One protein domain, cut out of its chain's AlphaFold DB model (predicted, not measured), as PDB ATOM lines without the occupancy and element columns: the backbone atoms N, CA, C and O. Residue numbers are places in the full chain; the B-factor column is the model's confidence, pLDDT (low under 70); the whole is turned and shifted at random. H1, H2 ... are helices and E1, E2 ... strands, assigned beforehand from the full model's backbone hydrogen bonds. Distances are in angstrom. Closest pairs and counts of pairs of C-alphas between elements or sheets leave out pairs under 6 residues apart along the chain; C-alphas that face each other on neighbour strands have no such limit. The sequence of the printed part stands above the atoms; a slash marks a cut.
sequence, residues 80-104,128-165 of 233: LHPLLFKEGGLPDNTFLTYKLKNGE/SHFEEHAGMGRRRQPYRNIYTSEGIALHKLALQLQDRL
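AT A GLANCE: This is residues 80 to 104 and 128 to 165 of the 233 residues of the protein "TDBD domain-containing protein" of Arundo donax (UniProt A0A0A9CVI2). Antiparallel strands E1 and E2, with short H3, make the middle; H4, with H1 packed on it, runs to one end and H2 lies toward the other. The 63 printed residues include four named helices and two named strands, ordered H1 E1 H2 H3 E2 H4, class mixed. The whole is compact, with radius of gyration of the C-alphas 11.7 A and spans 33 by 21 by 21 A.

IN THESE COORDINATES: E1 is residues 95 to 99, E2 146 to 148, H3 142 to 145, H2 128 to 133 and H1 81 to 85, beginning at C-alpha (-73.993, 39.245, -30.799). H4, residues 154 to 165, measures 16.4 A from first to last C-alpha, ending at (-67.647, 50.407, -25.981).

HOW THE PARTS SIT: Across E1 and E2, N 97 and O 147 are within hydrogen-bond range, 2.8 A. H4 touches H1; the closest C-alphas, Ala 158 and His 81, are 5.8 A apart. H2 and H4 have every O i to N i+4 pair within range; H1 has 0 of 1, but 1 of 2 O i to N i+3 pairs.

THE WHOLE: Residues 105 to 127 are cut out; C-alphas 104 and 128 are 18.6 A apart. Residues 80 and 139 have pLDDT under 70.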
ATOM      1  N   LEU A  80     -70.071  40.365 -31.920       67.56
ATOM      2  CA  LEU A  80     -70.934  41.435 -31.398       67.56
ATOM      3  C   LEU A  80     -72.156  40.867 -30.673       67.56
ATOM      4  O   LEU A  80     -72.561  41.323 -29.608       67.56
ATOM      5  N   HIS A  81     -72.740  39.826 -31.256       70.56
ATOM      6  CA  HIS A  81     -73.993  39.245 -30.799       70.56
ATOM      7  C   HIS A  81     -73.932  38.554 -29.422       70.56
ATOM      8  O   HIS A  81     -74.876  38.722 -28.645       70.56
ATOM      9  N   PRO A  82     -72.841  37.848 -29.056       78.25
ATOM     10  CA  PRO A  82     -72.655  37.340 -27.699       78.25
ATOM     11  C   PRO A  82     -72.605  38.421 -26.612       78.25
ATOM     12  O   PRO A  82     -72.898  38.107 -25.462       78.25
ATOM     13  N   LEU A  83     -72.248  39.676 -26.931       82.62
ATOM     14  CA  LEU A  83     -72.096  40.736 -25.921       82.62
ATOM     15  C   LEU A  83     -73.412  41.054 -25.201       82.62
ATOM     16  O   LEU A  83     -73.396  41.355 -24.013       82.62
ATOM     17  N   LEU A  84     -74.555  40.912 -25.877       85.88
ATOM     18  CA  LEU A  84     -75.870  41.137 -25.265       85.88
ATOM     19  C   LEU A  84     -76.209  40.136 -24.160       85.88
ATOM     20  O   LEU A  84     -76.990  40.452 -23.269       85.88
ATOM     21  N   PHE A  85     -75.639  38.936 -24.222       86.38
ATOM     22  CA  PHE A  85     -75.886  37.866 -23.259       86.38
ATOM     23  C   PHE A  85     -74.749  37.728 -22.235       86.38
ATOM     24  O   PHE A  85     -74.775  36.811 -21.421       86.38
ATOM     25  N   LYS A  86     -73.765  38.635 -22.255       85.00
ATOM     26  CA  LYS A  86     -72.705  38.751 -21.243       85.00
ATOM     27  C   LYS A  86     -73.057  39.805 -20.186       85.00
ATOM     28  O   LYS A  86     -74.018  40.561 -20.329       85.00
ATOM     29  N   GLU A  87     -72.257  39.854 -19.125       75.00
ATOM     30  CA  GLU A  87     -72.315  40.910 -18.109       75.00
ATOM     31  C   GLU A  87     -72.132  42.296 -18.752       75.00
ATOM     32  O   GLU A  87     -71.285  42.479 -19.625       75.00
ATOM     33  N   GLY A  88     -72.970  43.262 -18.362       76.50
ATOM     34  CA  GLY A  88     -73.017  44.595 -18.983       76.50
ATOM     35  C   GLY A  88     -73.777  44.666 -20.317       76.50
ATOM     36  O   GLY A  88     -73.839  45.735 -20.923       76.50
ATOM     37  N   GLY A  89     -74.352  43.544 -20.765       87.75
ATOM     38  CA  GLY A  89     -75.213  43.436 -21.937       87.75
ATOM     39  C   GLY A  89     -76.672  43.829 -21.673       87.75
ATOM     40  O   GLY A  89     -76.978  44.853 -21.065       87.75
ATOM     41  N   LEU A  90     -77.592  42.985 -22.144       90.19
ATOM     42  CA  LEU A  90     -79.026  43.124 -21.909       90.19
ATOM     43  C   LEU A  90     -79.367  42.728 -20.456       90.19
ATOM     44  O   LEU A  90     -78.898  41.677 -19.994       90.19
ATOM     45  N   PRO A  91     -80.187  43.510 -19.729       91.31
ATOM     46  CA  PRO A  91     -80.566  43.164 -18.365       91.31
ATOM     47  C   PRO A  91     -81.430  41.900 -18.332       91.31
ATOM     48  O   PRO A  91     -82.204  41.625 -19.255       91.31
ATOM     49  N   ASP A  92     -81.291  41.120 -17.261       93.06
ATOM     50  CA  ASP A  92     -82.152  39.961 -17.025       93.06
ATOM     51  C   ASP A  92     -83.623  40.375 -16.917       93.06
ATOM     52  O   ASP A  92     -83.952  41.504 -16.554       93.06
ATOM     53  N   ASN A  93     -84.508  39.441 -17.256       94.38
ATOM     54  CA  ASN A  93     -85.953  39.620 -17.376       94.38
ATOM     55  C   ASN A  93     -86.385  40.585 -18.489       94.38
ATOM     56  O   ASN A  93     -87.564  40.923 -18.581       94.38
ATOM     57  N   THR A  94     -85.471  40.994 -19.380       94.81
ATOM     58  CA  THR A  94     -85.870  41.722 -20.589       94.81
ATOM     59  C   THR A  94     -86.763  40.836 -21.439       94.81
ATOM     60  O   THR A  94     -86.347  39.755 -21.858       94.81
ATOM     61  N   PHE A  95     -87.970  41.318 -21.713       96.19
ATOM     62  CA  PHE A  95     -88.929  40.631 -22.559       96.19
ATOM     63  C   PHE A  95     -88.464  40.611 -24.018       96.19
ATOM     64  O   PHE A  95     -88.065  41.638 -24.574       96.19
ATOM     65  N   LEU A  96     -88.530  39.433 -24.631       95.56
ATOM     66  CA  LEU A  96     -88.077  39.143 -25.979       95.56
ATOM     67  C   LEU A  96     -89.191  38.484 -26.787       95.56
ATOM     68  O   LEU A  96     -89.912  37.607 -26.320       95.56
ATOM     69  N   THR A  97     -89.316  38.884 -28.044       95.25
ATOM     70  CA  THR A  97     -90.294  38.332 -28.979       95.25
ATOM     71  C   THR A  97     -89.616  37.997 -30.294       95.25
ATOM     72  O   THR A  97     -89.003  38.861 -30.922       95.25
ATOM     73  N   TYR A  98     -89.759  36.754 -30.741       93.81
ATOM     74  CA  TYR A  98     -89.425  36.372 -32.103       93.81
ATOM     75  C   TYR A  98     -90.530  36.846 -33.048       93.81
ATOM     76  O   TYR A  98     -91.688  36.448 -32.886       93.81
ATOM     77  N   LYS A  99     -90.171  37.658 -34.045       91.62
ATOM     78  CA  LYS A  99     -91.092  38.146 -35.075       91.62
ATOM     79  C   LYS A  99     -90.618  37.780 -36.475       91.62
ATOM     80  O   LYS A  99     -89.428  37.806 -36.783       91.62
ATOM     81  N   LEU A 100     -91.572  37.474 -37.341       87.56
ATOM     82  CA  LEU A 100     -91.353  37.316 -38.772       87.56
ATOM     83  C   LEU A 100     -91.209  38.680 -39.460       87.56
ATOM     84  O   LEU A 100     -91.584  39.723 -38.931       87.56
ATOM     85  N   LYS A 101     -90.713  38.673 -40.704       83.69
ATOM     86  CA  LYS A 101     -90.598  39.890 -41.530       83.69
ATOM     87  C   LYS A 101     -91.945  40.565 -41.816       83.69
ATOM     88  O   LYS A 101     -91.964  41.748 -42.127       83.69
ATOM     89  N   ASN A 102     -93.047  39.819 -41.730       85.38
ATOM     90  CA  ASN A 102     -94.413  40.339 -41.847       85.38
ATOM     91  C   ASN A 102     -94.890  41.051 -40.557       85.38
ATOM     92  O   ASN A 102     -95.991  41.590 -40.547       85.38
ATOM     93  N   GLY A 103     -94.084  41.057 -39.486       83.44
ATOM     94  CA  GLY A 103     -94.409  41.649 -38.184       83.44
ATOM     95  C   GLY A 103     -95.110  40.703 -37.204       83.44
ATOM     96  O   GLY A 103     -95.342  41.085 -36.058       83.44
ATOM     97  N   GLU A 104     -95.420  39.476 -37.618       87.81
ATOM     98  CA  GLU A 104     -96.121  38.487 -36.802       87.81
ATOM     99  C   GLU A 104     -95.216  37.905 -35.711       87.81
ATOM    100  O   GLU A 104     -94.089  37.489 -35.985       87.81
ATOM    101  N   SER A 128     -80.069  30.967 -30.961       89.44
ATOM    102  CA  SER A 128     -80.252  30.092 -32.126       89.44
ATOM    103  C   SER A 128     -81.297  29.002 -31.887       89.44
ATOM    104  O   SER A 128     -82.185  28.828 -32.716       89.44
ATOM    105  N   HIS A 129     -81.250  28.317 -30.740       91.62
ATOM    106  CA  HIS A 129     -82.256  27.303 -30.416       91.62
ATOM    107  C   HIS A 129     -83.641  27.921 -30.206       91.62
ATOM    108  O   HIS A 129     -84.639  27.300 -30.542       91.62
ATOM    109  N   PHE A 130     -83.727  29.157 -29.709       92.44
ATOM    110  CA  PHE A 130     -84.997  29.874 -29.597       92.44
ATOM    111  C   PHE A 130     -85.617  30.165 -30.978       92.44
ATOM    112  O   PHE A 130     -86.834  30.099 -31.142       92.44
ATOM    113  N   GLU A 131     -84.797  30.430 -32.000       91.38
ATOM    114  CA  GLU A 131     -85.261  30.560 -33.389       91.38
ATOM    115  C   GLU A 131     -85.718  29.214 -33.978       91.38
ATOM    116  O   GLU A 131     -86.762  29.150 -34.632       91.38
ATOM    117  N   GLU A 132     -84.997  28.122 -33.712       90.44
ATOM    118  CA  GLU A 132     -85.439  26.758 -34.048       90.44
ATOM    119  C   GLU A 132     -86.772  26.412 -33.382       90.44
ATOM    120  O   GLU A 132     -87.686  25.903 -34.032       90.44
ATOM    121  N   HIS A 133     -86.908  26.778 -32.113       91.19
ATOM    122  CA  HIS A 133     -88.100  26.589 -31.304       91.19
ATOM    123  C   HIS A 133     -89.319  27.369 -31.825       91.19
ATOM    124  O   HIS A 133     -90.458  26.914 -31.708       91.19
ATOM    125  N   ALA A 134     -89.091  28.522 -32.459       89.81
ATOM    126  CA  ALA A 134     -90.114  29.274 -33.184       89.81
ATOM    127  C   ALA A 134     -90.457  28.679 -34.567       89.81
ATOM    128  O   ALA A 134     -91.231  29.277 -35.311       89.81
ATOM    129  N   GLY A 135     -89.879  27.531 -34.937       88.81
ATOM    130  CA  GLY A 135     -90.065  26.890 -36.242       88.81
ATOM    131  C   GLY A 135     -89.198  27.488 -37.353       88.81
ATOM    132  O   GLY A 135     -89.391  27.173 -38.528       88.81
ATOM    133  N   MET A 136     -88.232  28.346 -37.010       86.00
ATOM    134  CA  MET A 136     -87.471  29.152 -37.970       86.00
ATOM    135  C   MET A 136     -85.978  28.812 -38.032       86.00
ATOM    136  O   MET A 136     -85.193  29.576 -38.585       86.00
ATOM    137  N   GLY A 137     -85.591  27.614 -37.593       76.62
ATOM    138  CA  GLY A 137     -84.197  27.151 -37.519       76.62
ATOM    139  C   GLY A 137     -83.393  27.143 -38.821       76.62
ATOM    140  O   GLY A 137     -82.164  27.175 -38.816       76.62
ATOM    141  N   ARG A 138     -84.064  27.130 -39.980       76.81
ATOM    142  CA  ARG A 138     -83.381  27.246 -41.284       76.81
ATOM    143  C   ARG A 138     -82.798  28.641 -41.512       76.81
ATOM    144  O   ARG A 138     -81.883  28.798 -42.324       76.81
ATOM    145  N   ARG A 139     -83.335  29.662 -40.842       69.00
ATOM    146  CA  ARG A 139     -82.820  31.029 -40.898       69.00
ATOM    147  C   ARG A 139     -81.697  31.100 -39.874       69.00
ATOM    148  O   ARG A 139     -81.899  30.818 -38.713       69.00
ATOM    149  N   ARG A 140     -80.478  31.397 -40.318       76.38
ATOM    150  CA  ARG A 140     -79.287  31.418 -39.451       76.38
ATOM    151  C   ARG A 140     -79.052  32.807 -38.840       76.38
ATOM    152  O   ARG A 140     -77.911  33.264 -38.804       76.38
ATOM    153  N   GLN A 141     -80.111  33.537 -38.475       81.69
ATOM    154  CA  GLN A 141     -80.007  34.950 -38.066       81.69
ATOM    155  C   GLN A 141     -80.918  35.295 -36.872       81.69
ATOM    156  O   GLN A 141     -81.722  36.229 -36.963       81.69
ATOM    157  N   PRO A 142     -80.740  34.625 -35.719       80.44
ATOM    158  CA  PRO A 142     -81.666  34.744 -34.592       80.44
ATOM    159  C   PRO A 142     -81.739  36.180 -34.068       80.44
ATOM    160  O   PRO A 142     -82.813  36.737 -33.872       80.44
ATOM    161  N   TYR A 143     -80.592  36.854 -33.962       87.19
ATOM    162  CA  TYR A 143     -80.503  38.220 -33.440       87.19
ATOM    163  C   TYR A 143     -81.202  39.285 -34.299       87.19
ATOM    164  O   TYR A 143     -81.422  40.397 -33.826       87.19
ATOM    165  N   ARG A 144     -81.531  38.992 -35.561       89.56
ATOM    166  CA  ARG A 144     -82.246  39.940 -36.432       89.56
ATOM    167  C   ARG A 144     -83.759  39.853 -36.281       89.56
ATOM    168  O   ARG A 144     -84.430  40.841 -36.548       89.56
ATOM    169  N   ASN A 145     -84.257  38.697 -35.853       90.75
ATOM    170  CA  ASN A 145     -85.686  38.406 -35.768       90.75
ATOM    171  C   ASN A 145     -86.192  38.366 -34.318       90.75
ATOM    172  O   ASN A 145     -87.387  38.213 -34.091       90.75
ATOM    173  N   ILE A 146     -85.301  38.500 -33.332       92.38
ATOM    174  CA  ILE A 146     -85.657  38.636 -31.919       92.38
ATOM    175  C   ILE A 146     -85.639  40.120 -31.549       92.38
ATOM    176  O   ILE A 146     -84.645  40.815 -31.776       92.38
ATOM    177  N   TYR A 147     -86.739  40.582 -30.964       94.25
ATOM    178  CA  TYR A 147     -86.999  41.974 -30.614       94.25
ATOM    179  C   TYR A 147     -87.258  42.119 -29.119       94.25
ATOM    180  O   TYR A 147     -87.829  41.216 -28.513       94.25
ATOM    181  N   THR A 148     -86.891  43.258 -28.541       94.50
ATOM    182  CA  THR A 148     -87.300  43.639 -27.184       94.50
ATOM    183  C   THR A 148     -88.751  44.123 -27.149       94.50
ATOM    184  O   THR A 148     -89.373  44.355 -28.193       94.50
ATOM    185  N   SER A 149     -89.290  44.323 -25.945       92.25
ATOM    186  CA  SER A 149     -90.580  44.996 -25.719       92.25
ATOM    187  C   SER A 149     -90.667  46.381 -26.376       92.25
ATOM    188  O   SER A 149     -91.734  46.770 -26.837       92.25
ATOM    189  N   GLU A 150     -89.541  47.086 -26.498       90.25
ATOM    190  CA  GLU A 150     -89.431  48.381 -27.189       90.25
ATOM    191  C   GLU A 150     -89.513  48.264 -28.724       90.25
ATOM    192  O   GLU A 150     -89.476  49.261 -29.440       90.25
ATOM    193  N   GLY A 151     -89.592  47.044 -29.264       91.06
ATOM    194  CA  GLY A 151     -89.616  46.802 -30.706       91.06
ATOM    195  C   GLY A 151     -88.246  46.921 -31.377       91.06
ATOM    196  O   GLY A 151     -88.167  46.956 -32.605       91.06
ATOM    197  N   ILE A 152     -87.160  46.946 -30.601       91.88
ATOM    198  CA  ILE A 152     -85.792  47.023 -31.118       91.88
ATOM    199  C   ILE A 152     -85.236  45.606 -31.296       91.88
ATOM    200  O   ILE A 152     -85.268  44.793 -30.375       91.88
ATOM    201  N   ALA A 153     -84.711  45.298 -32.484       92.12
ATOM    202  CA  ALA A 153     -84.062  44.012 -32.742       92.12
ATOM    203  C   ALA A 153     -82.757  43.878 -31.944       92.12
ATOM    204  O   ALA A 153     -81.983  44.839 -31.859       92.12
ATOM    205  N   LEU A 154     -82.442  42.671 -31.464       91.94
ATOM    206  CA  LEU A 154     -81.184  42.402 -30.756       91.94
ATOM    207  C   LEU A 154     -79.960  42.807 -31.589       91.94
ATOM    208  O   LEU A 154     -78.993  43.333 -31.055       91.94
ATOM    209  N   HIS A 155     -79.998  42.648 -32.911       90.38
ATOM    210  CA  HIS A 155     -78.918  43.111 -33.782       90.38
ATOM    211  C   HIS A 155     -78.643  44.618 -33.641       90.38
ATOM    212  O   HIS A 155     -77.482  45.008 -33.560       90.38
ATOM    213  N   LYS A 156     -79.682  45.459 -33.552       90.50
ATOM    214  CA  LYS A 156     -79.514  46.910 -33.384       90.50
ATOM    215  C   LYS A 156     -78.951  47.250 -32.002       90.50
ATOM    216  O   LYS A 156     -78.049  48.076 -31.914       90.50
ATOM    217  N   LEU A 157     -79.420  46.574 -30.953       91.25
ATOM    218  CA  LEU A 157     -78.888  46.756 -29.597       91.25
ATOM    219  C   LEU A 157     -77.413  46.346 -29.495       91.25
ATOM    220  O   LEU A 157     -76.637  47.027 -28.834       91.25
ATOM    221  N   ALA A 158     -77.008  45.267 -30.170       89.00
ATOM    222  CA  ALA A 158     -75.612  44.827 -30.193       89.00
ATOM    223  C   ALA A 158     -74.691  45.881 -30.825       89.00
ATOM    224  O   ALA A 158     -73.627  46.161 -30.280       89.00
ATOM    225  N   LEU A 159     -75.120  46.492 -31.937       87.38
ATOM    226  CA  LEU A 159     -74.383  47.582 -32.584       87.38
ATOM    227  C   LEU A 159     -74.260  48.793 -31.654       87.38
ATOM    228  O   LEU A 159     -73.158  49.272 -31.423       87.38
ATOM    229  N   GLN A 160     -75.363  49.216 -31.027       87.06
ATOM    230  CA  GLN A 160     -75.348  50.328 -30.069       87.06
ATOM    231  C   GLN A 160     -74.418  50.068 -28.877       87.06
ATOM    232  O   GLN A 160     -73.749  50.984 -28.402       87.06
ATOM    233  N   LEU A 161     -74.363  48.832 -28.374       85.56
ATOM    234  CA  LEU A 161     -73.423  48.461 -27.315       85.56
ATOM    235  C   LEU A 161     -71.975  48.514 -27.800       85.56
ATOM    236  O   LEU A 161     -71.123  49.031 -27.083       85.56
ATOM    237  N   GLN A 162     -71.698  48.014 -29.003       83.75
ATOM    238  CA  GLN A 162     -70.355  48.049 -29.573       83.75
ATOM    239  C   GLN A 162     -69.868  49.485 -29.781       83.75
ATOM    240  O   GLN A 162     -68.747  49.806 -29.391       83.75
ATOM    241  N   ASP A 163     -70.717  50.345 -30.341       83.44
ATOM    242  CA  ASP A 163     -70.395  51.751 -30.580       83.44
ATOM    243  C   ASP A 163     -70.068  52.459 -29.268       83.44
ATOM    244  O   ASP A 163     -69.056  53.149 -29.182       83.44
ATOM    245  N   ARG A 164     -70.852  52.202 -28.211       83.06
ATOM    246  CA  ARG A 164     -70.578  52.722 -26.865       83.06
ATOM    247  C   ARG A 164     -69.236  52.232 -26.331       83.06
ATOM    248  O   ARG A 164     -68.460  53.026 -25.821       83.06
ATOM    249  N   LEU A 165     -68.932  50.942 -26.446       80.44
ATOM    250  CA  LEU A 165     -67.647  50.407 -25.981       80.44
ATOM    251  C   LEU A 165     -66.460  51.005 -26.748       80.44
ATOM    252  O   LEU A 165     -65.416  51.246 -26.149       80.44
TER     253      LEU A 165